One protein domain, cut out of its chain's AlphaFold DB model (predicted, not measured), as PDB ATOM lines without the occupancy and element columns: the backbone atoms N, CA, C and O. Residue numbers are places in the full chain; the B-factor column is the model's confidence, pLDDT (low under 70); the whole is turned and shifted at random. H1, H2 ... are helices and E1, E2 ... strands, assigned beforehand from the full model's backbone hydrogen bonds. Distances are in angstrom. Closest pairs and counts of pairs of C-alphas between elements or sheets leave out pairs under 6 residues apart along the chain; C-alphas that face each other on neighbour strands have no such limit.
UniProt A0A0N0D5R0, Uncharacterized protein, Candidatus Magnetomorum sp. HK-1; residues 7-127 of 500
ATOM      1  N   MET A   7     190.770 262.156 143.830       85.94
ATOM      2  CA  MET A   7     190.483 260.850 144.458       85.94
ATOM      3  C   MET A   7     189.598 259.956 143.582       85.94
ATOM      4  O   MET A   7     189.986 258.827 143.297       85.94
ATOM      5  N   ARG A   8     188.463 260.466 143.088       85.31
ATOM      6  CA  ARG A   8     187.552 259.695 142.216       85.31
ATOM      7  C   ARG A   8     188.224 259.170 140.934       85.31
ATOM      8  O   ARG A   8     188.051 257.993 140.615       85.31
ATOM      9  N   PRO A   9     189.021 259.973 140.198       87.31
ATOM     10  CA  PRO A   9     189.776 259.470 139.047       87.31
ATOM     11  C   PRO A   9     190.805 258.388 139.406       87.31
ATOM     12  O   PRO A   9     191.018 257.464 138.620       87.31
ATOM     13  N   LEU A  10     191.426 258.476 140.589       89.81
ATOM     14  CA  LEU A  10     192.366 257.464 141.074       89.81
ATOM     15  C   LEU A  10     191.647 256.159 141.438       89.81
ATOM     16  O   LEU A  10     192.095 255.094 141.030       89.81
ATOM     17  N   GLU A  11     190.508 256.234 142.131       90.19
ATOM     18  CA  GLU A  11     189.648 255.073 142.412       90.19
ATOM     19  C   GLU A  11     189.185 254.391 141.123       90.19
ATOM     20  O   GLU A  11     189.247 253.170 141.010       90.19
ATOM     21  N   THR A  12     188.799 255.191 140.126       88.00
ATOM     22  CA  THR A  12     188.398 254.700 138.802       88.00
ATOM     23  C   THR A  12     189.564 254.023 138.082       88.00
ATOM     24  O   THR A  12     189.409 252.951 137.515       88.00
ATOM     25  N   SER A  13     190.762 254.608 138.122       89.75
ATOM     26  CA  SER A  13     191.948 253.974 137.531       89.75
ATOM     27  C   SER A  13     192.287 252.646 138.219       89.75
ATOM     28  O   SER A  13     192.616 251.679 137.542       89.75
ATOM     29  N   ILE A  14     192.160 252.580 139.550       90.19
ATOM     30  CA  ILE A  14     192.414 251.365 140.338       90.19
ATOM     31  C   ILE A  14     191.380 250.274 140.046       90.19
ATOM     32  O   ILE A  14     191.737 249.100 140.072       90.19
ATOM     33  N   SER A  15     190.118 250.628 139.772       87.69
ATOM     34  CA  SER A  15     189.099 249.630 139.430       87.69
ATOM     35  C   SER A  15     189.318 248.999 138.053       87.69
ATOM     36  O   SER A  15     188.909 247.857 137.853       87.69
ATOM     37  N   TYR A  16     189.974 249.710 137.129       86.62
ATOM     38  CA  TYR A  16     190.386 249.160 135.836       86.62
ATOM     39  C   TYR A  16     191.707 248.388 135.914       86.62
ATOM     40  O   TYR A  16     191.778 247.287 135.380       86.62
ATOM     41  N   GLU A  17     192.729 248.944 136.574       84.94
ATOM     42  CA  GLU A  17     194.062 248.339 136.687       84.94
ATOM     43  C   GLU A  17     194.620 248.514 138.117       84.94
ATOM     44  O   GLU A  17     195.264 249.523 138.442       84.94
ATOM     45  N   PRO A  18     194.356 247.555 139.023       83.00
ATOM     46  CA  PRO A  18     194.758 247.661 140.417       83.00
ATOM     47  C   PRO A  18     196.258 247.393 140.580       83.00
ATOM     48  O   PRO A  18     196.715 246.265 140.440       83.00
ATOM     49  N   THR A  19     197.018 248.412 140.983       84.94
ATOM     50  CA  THR A  19     198.435 248.261 141.369       84.94
ATOM     51  C   THR A  19     198.633 248.608 142.838       84.94
ATOM     52  O   THR A  19     198.005 249.543 143.348       84.94
ATOM     53  N   THR A  20     199.538 247.913 143.529       84.38
ATOM     54  CA  THR A  20     199.913 248.220 144.919       84.38
ATOM     55  C   THR A  20     200.316 249.681 145.068       84.38
ATOM     56  O   THR A  20     199.925 250.352 146.028       84.38
ATOM     57  N   ARG A  21     201.042 250.219 144.083       85.12
ATOM     58  CA  ARG A  21     201.428 251.631 144.065       85.12
ATOM     59  C   ARG A  21     200.209 252.560 144.048       85.12
ATOM     60  O   ARG A  21     200.136 253.465 144.877       85.12
ATOM     61  N   ALA A  22     199.255 252.352 143.140       88.69
ATOM     62  CA  ALA A  22     198.066 253.201 143.053       88.69
ATOM     63  C   ALA A  22     197.214 253.122 144.332       88.69
ATOM     64  O   ALA A  22     196.805 254.158 144.859       88.69
ATOM     65  N   LYS A  23     197.036 251.920 144.894       90.06
ATOM     66  CA  LYS A  23     196.309 251.698 146.157       90.06
ATOM     67  C   LYS A  23     196.962 252.418 147.341       90.06
ATOM     68  O   LYS A  23     196.271 253.051 148.139       90.06
ATOM     69  N   GLN A  24     198.295 252.399 147.435       87.81
ATOM     70  CA  GLN A  24     199.027 253.160 148.456       87.81
ATOM     71  C   GLN A  24     198.803 254.668 148.315       87.81
ATOM     72  O   GLN A  24     198.525 255.335 149.311       87.81
ATOM     73  N   TYR A  25     198.891 255.210 147.096       89.19
ATOM     74  CA  TYR A  25     198.614 256.630 146.863       89.19
ATOM     75  C   TYR A  25     197.171 257.002 147.196       89.19
ATOM     76  O   TYR A  25     196.946 258.076 147.748       89.19
ATOM     77  N   LEU A  26     196.212 256.113 146.933       91.75
ATOM     78  CA  LEU A  26     194.822 256.326 147.318       91.75
ATOM     79  C   LEU A  26     194.668 256.397 148.842       91.75
ATOM     80  O   LEU A  26     194.032 257.321 149.341       91.75
ATOM     81  N   ASN A  27     195.308 255.496 149.592       92.25
ATOM     82  CA  ASN A  27     195.317 255.555 151.057       92.25
ATOM     83  C   ASN A  27     195.985 256.841 151.579       92.25
ATOM     84  O   ASN A  27     195.462 257.469 152.495       92.25
ATOM     85  N   ILE A  28     197.104 257.271 150.987       90.38
ATOM     86  CA  ILE A  28     197.763 258.535 151.355       90.38
ATOM     87  C   ILE A  28     196.826 259.723 151.103       90.38
ATOM     88  O   ILE A  28     196.643 260.551 151.990       90.38
ATOM     89  N   ALA A  29     196.196 259.787 149.925       91.44
ATOM     90  CA  ALA A  29     195.268 260.857 149.575       91.44
ATOM     91  C   ALA A  29     194.057 260.898 150.521       91.44
ATOM     92  O   ALA A  29     193.712 261.967 151.025       91.44
ATOM     93  N   ARG A  30     193.465 259.733 150.822       92.31
ATOM     94  CA  ARG A  30     192.371 259.589 151.795       92.31
ATOM     95  C   ARG A  30     192.781 260.080 153.174       92.31
ATOM     96  O   ARG A  30     192.076 260.903 153.746       92.31
ATOM     97  N   LYS A  31     193.937 259.637 153.674       92.19
ATOM     98  CA  LYS A  31     194.456 260.046 154.981       92.19
ATOM     99  C   LYS A  31     194.617 261.559 155.068       92.19
ATOM    100  O   LYS A  31     194.041 262.183 155.952       92.19
ATOM    101  N   SER A  32     195.338 262.149 154.113       90.25
ATOM    102  CA  SER A  32     195.561 263.595 154.079       90.25
ATOM    103  C   SER A  32     194.249 264.372 153.990       90.25
ATOM    104  O   SER A  32     194.112 265.404 154.638       90.25
ATOM    105  N   TRP A  33     193.268 263.880 153.231       89.56
ATOM    106  CA  TRP A  33     191.952 264.511 153.162       89.56
ATOM    107  C   TRP A  33     191.207 264.448 154.503       89.56
ATOM    108  O   TRP A  33     190.681 265.473 154.940       89.56
ATOM    109  N   VAL A  34     191.189 263.296 155.183       90.19
ATOM    110  CA  VAL A  34     190.520 263.160 156.489       90.19
ATOM    111  C   VAL A  34     191.173 264.068 157.536       90.19
ATOM    112  O   VAL A  34     190.461 264.797 158.231       90.19
ATOM    113  N   GLU A  35     192.509 264.085 157.597       90.56
ATOM    114  CA  GLU A  35     193.295 264.912 158.527       90.56
ATOM    115  C   GLU A  35     193.078 266.413 158.291       90.56
ATOM    116  O   GLU A  35     192.743 267.140 159.227       90.56
ATOM    117  N   LEU A  36     193.202 266.882 157.041       88.31
ATOM    118  CA  LEU A  36     193.041 268.301 156.691       88.31
ATOM    119  C   LEU A  36     191.646 268.833 157.021       88.31
ATOM    120  O   LEU A  36     191.508 269.986 157.421       88.31
ATOM    121  N   ASN A  37     190.617 268.000 156.863       86.44
ATOM    122  CA  ASN A  37     189.241 268.392 157.152       86.44
ATOM    123  C   ASN A  37     188.820 268.069 158.598       86.44
ATOM    124  O   ASN A  37     187.698 268.397 158.979       86.44
ATOM    125  N   SER A  38     189.686 267.430 159.403       78.88
ATOM    126  CA  SER A  38     189.376 266.960 160.768       78.88
ATOM    127  C   SER A  38     188.041 266.206 160.849       78.88
ATOM    128  O   SER A  38     187.260 266.392 161.786       78.88
ATOM    129  N   THR A  39     187.760 265.401 159.822       81.25
ATOM    130  CA  THR A  39     186.429 264.805 159.603       81.25
ATOM    131  C   THR A  39     186.176 263.573 160.451       81.25
ATOM    132  O   THR A  39     185.013 263.274 160.704       81.25
ATOM    133  N   ASP A  40     187.230 262.912 160.936       86.06
ATOM    134  CA  ASP A  40     187.095 261.715 161.759       86.06
ATOM    135  C   ASP A  40     187.772 261.836 163.123       86.06
ATOM    136  O   ASP A  40     188.924 262.253 163.250       86.06
ATOM    137  N   LYS A  41     187.019 261.453 164.152       88.19
ATOM    138  CA  LYS A  41     187.442 261.373 165.556       88.19
ATOM    139  C   LYS A  41     186.910 260.114 166.241       88.19
ATOM    140  O   LYS A  41     187.102 259.964 167.448       88.19
ATOM    141  N   LYS A  42     186.156 259.270 165.534       93.94
ATOM    142  CA  LYS A  42     185.522 258.090 166.115       93.94
ATOM    143  C   LYS A  42     186.303 256.862 165.664       93.94
ATOM    144  O   LYS A  42     186.713 256.797 164.519       93.94
ATOM    145  N   PRO A  43     186.515 255.879 166.545       95.75
ATOM    146  CA  PRO A  43     187.115 254.632 166.115       95.75
ATOM    147  C   PRO A  43     186.114 253.783 165.307       95.75
ATOM    148  O   PRO A  43     184.899 253.911 165.519       95.75
ATOM    149  N   PRO A  44     186.607 252.834 164.490       97.69
ATOM    150  CA  PRO A  44     185.754 251.911 163.752       97.69
ATOM    151  C   PRO A  44     184.819 251.112 164.663       97.69
ATOM    152  O   PRO A  44     185.193 250.692 165.763       97.69
ATOM    153  N   LYS A  45     183.611 250.811 164.191       98.25
ATOM    154  CA  LYS A  45     182.653 249.941 164.881       98.25
ATOM    155  C   LYS A  45     182.865 248.483 164.477       98.25
ATOM    156  O   LYS A  45     182.790 248.154 163.299       98.25
ATOM    157  N   ILE A  46     183.060 247.602 165.457       98.25
ATOM    158  CA  ILE A  46     183.193 246.151 165.251       98.25
ATOM    159  C   ILE A  46     181.865 245.472 165.612       98.25
ATOM    160  O   ILE A  46     181.420 245.560 166.757       98.25
ATOM    161  N   ASN A  47     181.255 244.766 164.659       96.94
ATOM    162  CA  ASN A  47     180.055 243.952 164.853       96.94
ATOM    163  C   ASN A  47     180.409 242.475 164.627       96.94
ATOM    164  O   ASN A  47     180.789 242.094 163.525       96.94
ATOM    165  N   ILE A  48     180.264 241.622 165.642       96.12
ATOM    166  CA  ILE A  48     180.468 240.172 165.502       96.12
ATOM    167  C   ILE A  48     179.107 239.480 165.431       96.12
ATOM    168  O   ILE A  48     178.259 239.682 166.299       96.12
ATOM    169  N   PHE A  49     178.909 238.664 164.398       91.38
ATOM    170  CA  PHE A  49     177.680 237.902 164.171       91.38
ATOM    171  C   PHE A  49     177.779 236.477 164.713       91.38
ATOM    172  O   PHE A  49     176.789 235.927 165.186       91.38
ATOM    173  N   SER A  50     178.969 235.874 164.646       89.25
ATOM    174  CA  SER A  50     179.235 234.547 165.190       89.25
ATOM    175  C   SER A  50     180.725 234.370 165.509       89.25
ATOM    176  O   SER A  50     181.563 234.886 164.775       89.25
ATOM    177  N   PRO A  51     181.080 233.605 166.551       94.19
ATOM    178  CA  PRO A  51     180.172 233.127 167.584       94.19
ATOM    179  C   PRO A  51     179.735 234.284 168.500       94.19
ATOM    180  O   PRO A  51     180.380 235.332 168.553       94.19
ATOM    181  N   TYR A  52     178.644 234.099 169.241       92.56
ATOM    182  CA  TYR A  52     178.270 235.034 170.303       92.56
ATOM    183  C   TYR A  52     179.221 234.899 171.496       92.56
ATOM    184  O   TYR A  52     179.731 233.810 171.784       92.56
ATOM    185  N   THR A  53     179.458 235.999 172.211       94.31
ATOM    186  CA  THR A  53     180.293 235.966 173.418       94.31
ATOM    187  C   THR A  53     179.646 235.111 174.504       94.31
ATOM    188  O   THR A  53     178.427 235.116 174.665       94.31
ATOM    189  N   ASN A  54     180.470 234.363 175.232       93.94
ATOM    190  CA  ASN A  54     180.095 233.316 176.183       93.94
ATOM    191  C   ASN A  54     179.366 232.107 175.567       93.94
ATOM    192  O   ASN A  54     178.694 231.366 176.285       93.94
ATOM    193  N   SER A  55     179.511 231.878 174.260       93.38
ATOM    194  CA  SER A  55     179.033 230.649 173.620       93.38
ATOM    195  C   SER A  55     179.804 229.412 174.089       93.38
ATOM    196  O   SER A  55     180.946 229.500 174.554       93.38
ATOM    197  N   TRP A  56     179.153 228.259 173.944       93.25
ATOM    198  CA  TRP A  56     179.696 226.938 174.234       93.25
ATOM    199  C   TRP A  56     179.834 226.137 172.941       93.25
ATOM    200  O   TRP A  56     178.990 226.232 172.050       93.25
ATOM    201  N   THR A  57     180.910 225.368 172.823       90.44
ATOM    202  CA  THR A  57     181.156 224.489 171.677       90.44
ATOM    203  C   THR A  57     182.003 223.295 172.092       90.44
ATOM    204  O   THR A  57     182.785 223.373 173.033       90.44
ATOM    205  N   ASN A  58     181.897 222.197 171.356       86.81
ATOM    206  CA  ASN A  58     182.786 221.045 171.475       86.81
ATOM    207  C   ASN A  58     183.812 220.947 170.337       86.81
ATOM    208  O   ASN A  58     184.430 219.903 170.109       86.81
ATOM    209  N   GLN A  59     183.957 222.022 169.565       85.25
ATOM    210  CA  GLN A  59     184.883 222.101 168.445       85.25
ATOM    211  C   GLN A  59     186.233 222.679 168.891       85.25
ATOM    212  O   GLN A  59     186.295 223.597 169.700       85.25
ATOM    213  N   ALA A  60     187.326 222.190 168.296       83.62
ATOM    214  CA  ALA A  60     188.684 222.708 168.524       83.62
ATOM    215  C   ALA A  60     188.997 223.999 167.743       83.62
ATOM    216  O   ALA A  60     190.132 224.467 167.730       83.62
ATOM    217  N   SER A  61     188.016 224.546 167.034       87.31
ATOM    218  CA  SER A  61     188.134 225.806 166.312       87.31
ATOM    219  C   SER A  61     186.757 226.399 166.074       87.31
ATOM    220  O   SER A  61     185.783 225.656 165.958       87.31
ATOM    221  N   VAL A  62     186.693 227.715 165.906       86.94
ATOM    222  CA  VAL A  62     185.475 228.424 165.510       86.94
ATOM    223  C   VAL A  62     185.766 229.388 164.367       86.94
ATOM    224  O   VAL A  62     186.876 229.901 164.252       86.94
ATOM    225  N   ILE A  63     184.768 229.637 163.524       86.81
ATOM    226  CA  ILE A  63     184.828 230.698 162.519       86.81
ATOM    227  C   ILE A  63     184.267 231.970 163.153       86.81
ATOM    228  O   ILE A  63     183.105 232.003 163.563       86.81
ATOM    229  N   VAL A  64     185.098 233.006 163.233       89.94
ATOM    230  CA  VAL A  64     184.686 234.356 163.615       89.94
ATOM    231  C   VAL A  64     184.161 235.051 162.368       89.94
ATOM    232  O   VAL A  64     184.925 235.366 161.456       89.94
ATOM    233  N   HIS A  65     182.852 235.275 162.349       90.44
ATOM    234  CA  HIS A  65     182.129 236.010 161.326       90.44
ATOM    235  C   HIS A  65     181.646 237.342 161.892       90.44
ATOM    236  O   HIS A  65     180.946 237.390 162.909       90.44
ATOM    237  N   GLY A  66     181.996 238.430 161.220       93.31
ATOM    238  CA  GLY A  66     181.598 239.769 161.618       93.31
ATOM    239  C   GLY A  66     181.931 240.803 160.560       93.31
ATOM    240  O   GLY A  66     182.357 240.480 159.456       93.31
ATOM    241  N   GLU A  67     181.774 242.061 160.924       95.69
ATOM    242  CA  GLU A  67     182.133 243.197 160.096       95.69
ATOM    243  C   GLU A  67     182.731 244.320 160.937       95.69
ATOM    244  O   GLU A  67     182.399 244.507 162.110       95.69
ATOM    245  N   VAL A  68     183.603 245.095 160.308       97.75
ATOM    246  CA  VAL A  68     184.098 246.367 160.822       97.75
ATOM    247  C   VAL A  68     183.561 247.455 159.907       97.75
ATOM    248  O   VAL A  68     183.629 247.302 158.687       97.75
ATOM    249  N   ILE A  69     183.004 248.521 160.475       97.62
ATOM    250  CA  ILE A  69     182.437 249.655 159.738       97.62
ATOM    251  C   ILE A  69     183.028 250.952 160.276       97.62
ATOM    252  O   ILE A  69     183.109 251.135 161.488       97.62
ATOM    253  N   ASP A  70     183.373 251.862 159.376       96.31
ATOM    254  CA  ASP A  70     183.841 253.207 159.688       96.31
ATOM    255  C   ASP A  70     183.222 254.229 158.715       96.31
ATOM    256  O   ASP A  70     182.941 253.895 157.561       96.31
ATOM    257  N   GLU A  71     182.958 255.454 159.183       91.56
ATOM    258  CA  GLU A  71     182.381 256.524 158.351       91.56
ATOM    259  C   GLU A  71     183.399 257.069 157.333       91.56
ATOM    260  O   GLU A  71     182.996 257.545 156.265       91.56
ATOM    261  N   THR A  72     184.701 256.977 157.633       92.56
ATOM    262  CA  THR A  72     185.781 257.306 156.705       92.56
ATOM    263  C   THR A  72     186.387 256.053 156.090       92.56
ATOM    264  O   THR A  72     185.923 255.607 155.043       92.56
ATOM    265  N   TYR A  73     187.446 255.494 156.670       94.44
ATOM    266  CA  TYR A  73     188.200 254.406 156.064       94.44
ATOM    267  C   TYR A  73     188.939 253.573 157.110       94.44
ATOM    268  O   TYR A  73     189.825 254.059 157.808       94.44
ATOM    269  N   ILE A  74     188.661 252.275 157.120       96.81
ATOM    270  CA  ILE A  74     189.373 251.265 157.902       96.81
ATOM    271  C   ILE A  74     190.719 250.988 157.232       96.81
ATOM    272  O   ILE A  74     190.778 250.753 156.022       96.81
ATOM    273  N   GLN A  75     191.798 250.996 158.015       94.31
ATOM    274  CA  GLN A  75     193.154 250.722 157.539       94.31
ATOM    275  C   GLN A  75     193.684 249.363 157.995       94.31
ATOM    276  O   GLN A  75     194.380 248.709 157.222       94.31
ATOM    277  N   ASN A  76     193.394 248.944 159.228       94.88
ATOM    278  CA  ASN A  76     193.854 247.656 159.740       94.88
ATOM    279  C   ASN A  76     192.764 246.967 160.566       94.88
ATOM    280  O   ASN A  76     192.022 247.619 161.298       94.88
ATOM    281  N   VAL A  77     192.700 245.641 160.470       96.56
ATOM    282  CA  VAL A  77     191.922 244.767 161.345       96.56
ATOM    283  C   VAL A  77     192.803 243.584 161.736       96.56
ATOM    284  O   VAL A  77     193.410 242.947 160.885       96.56
ATOM    285  N   LYS A  78     192.854 243.257 163.026       95.94
ATOM    286  CA  LYS A  78     193.574 242.105 163.577       95.94
ATOM    287  C   LYS A  78     192.626 241.199 164.342       95.94
ATOM    288  O   LYS A  78     191.835 241.695 165.138       95.94
ATOM    289  N   VAL A  79     192.774 239.886 164.184       94.56
ATOM    290  CA  VAL A  79     192.092 238.857 164.984       94.56
ATOM    291  C   VAL A  79     193.149 237.965 165.638       94.56
ATOM    292  O   VAL A  79     193.938 237.336 164.944       94.56
ATOM    293  N   ASN A  80     193.210 237.917 166.974       91.25
ATOM    294  CA  ASN A  80     194.236 237.174 167.731       91.25
ATOM    295  C   ASN A  80     195.671 237.418 167.217       91.25
ATOM    296  O   ASN A  80     196.444 236.487 167.010       91.25
ATOM    297  N   ASN A  81     196.017 238.692 167.002       86.94
ATOM    298  CA  ASN A  81     197.290 239.169 166.441       86.94
ATOM    299  C   ASN A  81     197.564 238.817 164.968       86.94
ATOM    300  O   ASN A  81     198.606 239.224 164.456       86.94
ATOM    301  N   LYS A  82     196.659 238.121 164.277       87.44
ATOM    302  CA  LYS A  82     196.725 237.914 162.828       87.44
ATOM    303  C   LYS A  82     196.067 239.096 162.117       87.44
ATOM    304  O   LYS A  82     194.907 239.391 162.395       87.44
ATOM    305  N   ASP A  83     196.790 239.767 161.225       86.69
ATOM    306  CA  ASP A  83     196.216 240.804 160.363       86.69
ATOM    307  C   ASP A  83     195.225 240.175 159.365       86.69
ATOM    308  O   ASP A  83     195.522 239.169 158.718       86.69
ATOM    309  N   VAL A  84     194.042 240.776 159.251       86.25
ATOM    310  CA  VAL A  84     193.092 240.521 158.167       86.25
ATOM    311  C   VAL A  84     193.592 241.289 156.952       86.25
ATOM    312  O   VAL A  84     193.914 242.475 157.048       86.25
ATOM    313  N   PHE A  85     193.681 240.620 155.805       83.44
ATOM    314  CA  PHE A  85     194.178 241.252 154.590       83.44
ATOM    315  C   PHE A  85     193.223 242.354 154.115       83.44
ATOM    316  O   PHE A  85     192.061 242.099 153.805       83.44
ATOM    317  N   ILE A  86     193.738 243.581 154.041       86.06
ATOM    318  CA  ILE A  86     193.033 244.754 153.525       86.06
ATOM    319  C   ILE A  86     193.903 245.352 152.423       86.06
ATOM    320  O   ILE A  86     194.935 245.964 152.688       86.06
ATOM    321  N   ASP A  87     193.478 245.154 151.179       79.44
ATOM    322  CA  ASP A  87     194.221 245.574 149.989       79.44
ATOM    323  C   ASP A  87     194.270 247.109 149.843       79.44
ATOM    324  O   ASP A  87     195.311 247.728 149.613       79.44
ATOM    325  N   VAL A  88     193.121 247.751 150.046       88.62
ATOM    326  CA  VAL A  88     192.967 249.204 150.092       88.62
ATOM    327  C   VAL A  88     192.005 249.548 151.218       88.62
ATOM    328  O   VAL A  88     191.131 248.751 151.544       88.62
ATOM    329  N   SER A  89     192.161 250.725 151.819       90.94
ATOM    330  CA  SER A  89     191.272 251.151 152.898       90.94
ATOM    331  C   SER A  89     189.807 251.192 152.438       90.94
ATOM    332  O   SER A  89     189.513 251.531 151.288       90.94
ATOM    333  N   GLN A  90     188.871 250.811 153.301       92.69
ATOM    334  CA  GLN A  90     187.447 250.688 152.957       92.69
ATOM    335  C   GLN A  90     186.578 251.122 154.136       92.69
ATOM    336  O   GLN A  90     186.993 251.014 155.282       92.69
ATOM    337  N   THR A  91     185.355 251.572 153.870       94.00
ATOM    338  CA  THR A  91     184.372 251.919 154.915       94.00
ATOM    339  C   THR A  91     183.807 250.687 155.623       94.00
ATOM    340  O   THR A  91     183.226 250.799 156.699       94.00
ATOM    341  N   LYS A  92     183.941 249.499 155.021       95.06
ATOM    342  CA  LYS A  92     183.407 248.244 155.547       95.06
ATOM    343  C   LYS A  92     184.322 247.070 155.208       95.06
ATOM    344  O   LYS A  92     184.618 246.856 154.040       95.06
ATOM    345  N   ILE A  93     184.700 246.285 156.215       92.75
ATOM    346  CA  ILE A  93     185.507 245.061 156.086       92.75
ATOM    347  C   ILE A  93     184.723 243.888 156.672       92.75
ATOM    348  O   ILE A  93     184.187 243.998 157.771       92.75
ATOM    349  N   GLN A  94     184.648 242.767 155.955       92.00
ATOM    350  CA  GLN A  94     184.102 241.516 156.493       92.00
ATOM    351  C   GLN A  94     185.207 240.720 157.194       92.00
ATOM    352  O   GLN A  94     186.335 240.659 156.715       92.00
ATOM    353  N   ILE A  95     184.870 240.093 158.318       90.44
ATOM    354  CA  ILE A  95     185.741 239.179 159.058       90.44
ATOM    355  C   ILE A  95     185.229 237.759 158.821       90.44
ATOM    356  O   ILE A  95     184.050 237.489 159.049       90.44
ATOM    357  N   TRP A  96     186.121 236.861 158.397       86.56
ATOM    358  CA  TRP A  96     185.848 235.432 158.234       86.56
ATOM    359  C   TRP A  96     187.081 234.598 158.606       86.56
ATOM    360  O   TRP A  96     187.733 233.980 157.765       86.56
ATOM    361  N   GLU A  97     187.449 234.617 159.887       84.00
ATOM    362  CA  GLU A  97     188.700 234.016 160.366       84.00
ATOM    363  C   GLU A  97     188.447 232.730 161.152       84.00
ATOM    364  O   GLU A  97     187.619 232.694 162.060       84.00
ATOM    365  N   THR A  98     189.186 231.663 160.834       85.62
ATOM    366  CA  THR A  98     189.140 230.413 161.608       85.62
ATOM    367  C   THR A  98     190.131 230.481 162.759       85.62
ATOM    368  O   THR A  98     191.340 230.565 162.546       85.62
ATOM    369  N   ILE A  99     189.618 230.415 163.983       88.81
ATOM    370  CA  ILE A  99     190.392 230.561 165.211       88.81
ATOM    371  C   ILE A  99     190.496 229.207 165.916       88.81
ATOM    372  O   ILE A  99     189.456 228.635 166.256       88.81
ATOM    373  N   PRO A 100     191.713 228.673 166.142       88.44
ATOM    374  CA  PRO A 100     191.898 227.482 166.961       88.44
ATOM    375  C   PRO A 100     191.554 227.782 168.425       88.44
ATOM    376  O   PRO A 100     191.796 228.889 168.908       88.44
ATOM    377  N   LEU A 101     190.995 226.794 169.120       90.88
ATOM    378  CA  LEU A 101     190.558 226.898 170.510       90.88
ATOM    379  C   LEU A 101     191.181 225.786 171.358       90.88
ATOM    380  O   LEU A 101     191.301 224.641 170.918       90.88
ATOM    381  N   ASP A 102     191.499 226.122 172.602       91.06
ATOM    382  CA  ASP A 102     191.886 225.178 173.645       91.06
ATOM    383  C   ASP A 102     190.669 224.760 174.483       91.06
ATOM    384  O   ASP A 102     189.646 225.442 174.511       91.06
ATOM    385  N   THR A 103     190.753 223.634 175.196       88.75
ATOM    386  CA  THR A 103     189.698 223.235 176.142       88.75
ATOM    387  C   THR A 103     189.533 224.286 177.244       88.75
ATOM    388  O   THR A 103     190.516 224.757 177.815       88.75
ATOM    389  N   GLY A 104     188.285 224.611 177.588       91.50
ATOM    390  CA  GLY A 104     187.950 225.644 178.563       91.50
ATOM    391  C   GLY A 104     187.752 227.023 177.929       91.50
ATOM    392  O   GLY A 104     187.260 227.151 176.809       91.50
ATOM    393  N   LYS A 105     188.071 228.076 178.686       95.69
ATOM    394  CA  LYS A 105     187.797 229.464 178.301       95.69
ATOM    395  C   LYS A 105     188.844 229.989 177.315       95.69
ATOM    396  O   LYS A 105     190.018 230.083 177.660       95.69
ATOM    397  N   ASN A 106     188.392 230.442 176.151       97.06
ATOM    398  CA  ASN A 106     189.205 231.113 175.138       97.06
ATOM    399  C   ASN A 106     188.780 232.577 175.011       97.06
ATOM    400  O   ASN A 106     187.588 232.868 174.917       97.06
ATOM    401  N   THR A 107     189.751 233.490 174.966       97.44
ATOM    402  CA  THR A 107     189.514 234.917 174.705       97.44
ATOM    403  C   THR A 107     190.039 235.264 173.320       97.44
ATOM    404  O   THR A 107     191.244 235.228 173.085       97.44
ATOM    405  N   ILE A 108     189.136 235.623 172.413       97.25
ATOM    406  CA  ILE A 108     189.452 236.085 171.063       97.25
ATOM    407  C   ILE A 108     189.436 237.613 171.065       97.25
ATOM    408  O   ILE A 108     188.466 238.226 171.510       97.25
ATOM    409  N   THR A 109     190.511 238.233 170.583       97.69
ATOM    410  CA  THR A 109     190.651 239.695 170.537       97.69
ATOM    411  C   THR A 109     190.631 240.181 169.097       97.69
ATOM    412  O   THR A 109     191.442 239.734 168.286       97.69
ATOM    413  N   ILE A 110     189.719 241.106 168.798       98.00
ATOM    414  CA  ILE A 110     189.624 241.791 167.511       98.00
ATOM    415  C   ILE A 110     189.992 243.255 167.721       98.00
ATOM    416  O   ILE A 110     189.415 243.905 168.589       98.00
ATOM    417  N   ILE A 111     190.943 243.768 166.946       98.06
ATOM    418  CA  ILE A 111     191.377 245.169 166.991       98.06
ATOM    419  C   ILE A 111     191.198 245.754 165.599       98.06
ATOM    420  O   ILE A 111     191.657 245.151 164.634       98.06
ATOM    421  N   ALA A 112     190.573 246.918 165.487       97.88
ATOM    422  CA  ALA A 112     190.467 247.651 164.233       97.88
ATOM    423  C   ALA A 112     191.047 249.056 164.385       97.88
ATOM    424  O   ALA A 112     190.952 249.654 165.457       97.88
ATOM    425  N   SER A 113     191.633 249.580 163.311       97.06
ATOM    426  CA  SER A 113     192.087 250.964 163.233       97.06
ATOM    427  C   SER A 113     191.671 251.616 161.923       97.06
ATOM    428  O   SER A 113     191.748 250.992 160.860       97.06
ATOM    429  N   ASP A 114     191.270 252.880 161.992       96.62
ATOM    430  CA  ASP A 114     191.006 253.697 160.809       96.62
ATOM    431  C   ASP A 114     192.309 254.237 160.183       96.62
ATOM    432  O   ASP A 114     193.423 253.944 160.630       96.62
ATOM    433  N   ILE A 115     192.166 255.019 159.114       94.19
ATOM    434  CA  ILE A 115     193.277 255.589 158.347       94.19
ATOM    435  C   ILE A 115     194.006 256.747 159.051       94.19
ATOM    436  O   ILE A 115     195.130 257.093 158.668       94.19
ATOM    437  N   VAL A 116     193.394 257.337 160.082       93.81
ATOM    438  CA  VAL A 116     193.973 258.421 160.894       93.81
ATOM    439  C   VAL A 116     194.500 257.936 162.249       93.81
ATOM    440  O   VAL A 116     195.174 258.688 162.949       93.81
ATOM    441  N   GLY A 117     194.313 256.655 162.569       93.62
ATOM    442  CA  GLY A 117     194.869 255.975 163.730       93.62
ATOM    443  C   GLY A 117     193.918 255.818 164.919       93.62
ATOM    444  O   GLY A 117     194.381 255.371 165.970       93.62
ATOM    445  N   ASN A 118     192.622 256.137 164.803       95.44
ATOM    446  CA  ASN A 118     191.669 255.803 165.866       95.44
ATOM    447  C   ASN A 118     191.488 254.283 165.919       95.44
ATOM    448  O   ASN A 118     191.454 253.618 164.884       95.44
ATOM    449  N   THR A 119     191.372 253.720 167.124       97.31
ATOM    450  CA  THR A 119     191.339 252.262 167.325       97.31
ATOM    451  C   THR A 119     190.155 251.811 168.167       97.31
ATOM    452  O   THR A 119     189.748 252.495 169.106       97.31
ATOM    453  N   SER A 120     189.620 250.633 167.854       97.94
ATOM    454  CA  SER A 120     188.631 249.928 168.667       97.94
ATOM    455  C   SER A 120     189.064 248.491 168.930       97.94
ATOM    456  O   SER A 120     189.749 247.868 168.116       97.94
ATOM    457  N   THR A 121     188.642 247.960 170.077       97.88
ATOM    458  CA  THR A 121     188.943 246.590 170.502       97.88
ATOM    459  C   THR A 121     187.658 245.891 170.930       97.88
ATOM    460  O   THR A 121     186.861 246.446 171.684       97.88
ATOM    461  N   CYS A 122     187.472 244.655 170.476       96.56
ATOM    462  CA  CYS A 122     186.384 243.767 170.865       96.56
ATOM    463  C   CYS A 122     186.960 242.471 171.453       96.56
ATOM    464  O   CYS A 122     187.897 241.891 170.897       96.56
ATOM    465  N   HIS A 123     186.386 242.007 172.565       96.50
ATOM    466  CA  HIS A 123     186.736 240.732 173.187       96.50
ATOM    467  C   HIS A 123     185.557 239.767 173.115       96.50
ATOM    468  O   HIS A 123     184.460 240.057 173.594       96.50
ATOM    469  N   LEU A 124     185.816 238.597 172.550       96.56
ATOM    470  CA  LEU A 124     184.865 237.510 172.404       96.56
ATOM    471  C   LEU A 124     185.322 236.337 173.277       96.56
ATOM    472  O   LEU A 124     186.465 235.897 173.173       96.56
ATOM    473  N   ILE A 125     184.440 235.831 174.137       97.38
ATOM    474  CA  ILE A 125     184.726 234.662 174.976       97.38
ATOM    475  C   ILE A 125     184.034 233.442 174.370       97.38
ATOM    476  O   ILE A 125     182.831 233.482 174.130       97.38
ATOM    477  N   VAL A 126     184.778 232.358 174.158       96.88
ATOM    478  CA  VAL A 126     184.245 231.065 173.699       96.88
ATOM    479  C   VAL A 126     184.690 229.984 174.675       96.88
ATOM    480  O   VAL A 126     185.879 229.877 174.982       96.88
ATOM    481  N   ASN A 127     183.748 229.192 175.179       95.69
ATOM    482  CA  ASN A 127     184.030 228.094 176.097       95.69
ATOM    483  C   ASN A 127     183.983 226.768 175.339       95.69
ATOM    484  O   ASN A 127     183.007 226.473 174.648       95.69
TER     485      ASN A 127
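This is residues 7 to 127 of the 500 residues of an uncharacterized protein of Candidatus Magnetomorum sp. HK-1 (UniProt A0A0N0D5R0). A long, narrow body of six strands has a helical hairpin across one end: H2 crosses that end and H1 packs on H2, away from the strands. E3 folds back on itself; its first part is lined with E1 and E4 and its last part with E5, which E6 and short E2 follow, making a twisted, loosely wrapped sheet. The printed part has 121 residues, with named elements in the order H1 H2 E1 E2 E3 E4 E5 E6; the class is mixed, helices and strands. The branched sheet is antiparallel except for E2 and E6. The whole is only just loose, close to compact, with a radius of gyration of the C-alphas of 16.6 A and an elongated outline of 51 by 31 by 19 A.

H1, residues 7 to 16, and H2, residues 20 to 37, form a helical hairpin. They touch, H2 with its residues 22 to 30 alone, at a shallow tilt of 21 degrees, opposite ways; their closest C-alphas, of Ile 14 and Ala 22, are 6.5 A apart. In both helices every O i to N i+4 pair is within hydrogen-bond range. H2 only grazes the sheet, with residues 27 to 34; H1 is not on it. E1, residues 45 to 50, is antiparallel to E3, residues 61 to 79, with N 47 and O 67 at 2.8 A. E2, residues 55 to 57, is parallel to E6, residues 119 to 127, with N 127 and O 55 at 2.9 A. E3 and E4, residues 90 to 100, are a hairpin, with N 64 and O 97 at 2.8 A. E5, residues 104 to 114, is antiparallel to E3, with N 78 and O 111 at 2.8 A. E1 and E5 lie on one side of E3, E4 on the other side. E5 and E6 are a hairpin, with N 108 and O 124 at 2.8 A.

H1 begins at C-alpha 7 (190.483, 260.850, 144.458), and H2 measures 25.9 A. E3 bends by 174 degrees: from C-alpha 61 (188.134, 225.806, 166.312) it passes C-alpha 71 (182.381, 256.524, 158.351), and its first and last C-alphas are 13.7 A apart. E4 measures 27.5 A, E5 33.3 A and E6 26.7 A, ending at C-alpha 127 (184.030, 228.094, 176.097).

The two farthest C-alphas, of Pro 9 and Gly 104, are 52.0 A apart. The printed part has no cut, and no link is long. The mean pLDDT of the printed part is 91.4, and no printed residue is under 70.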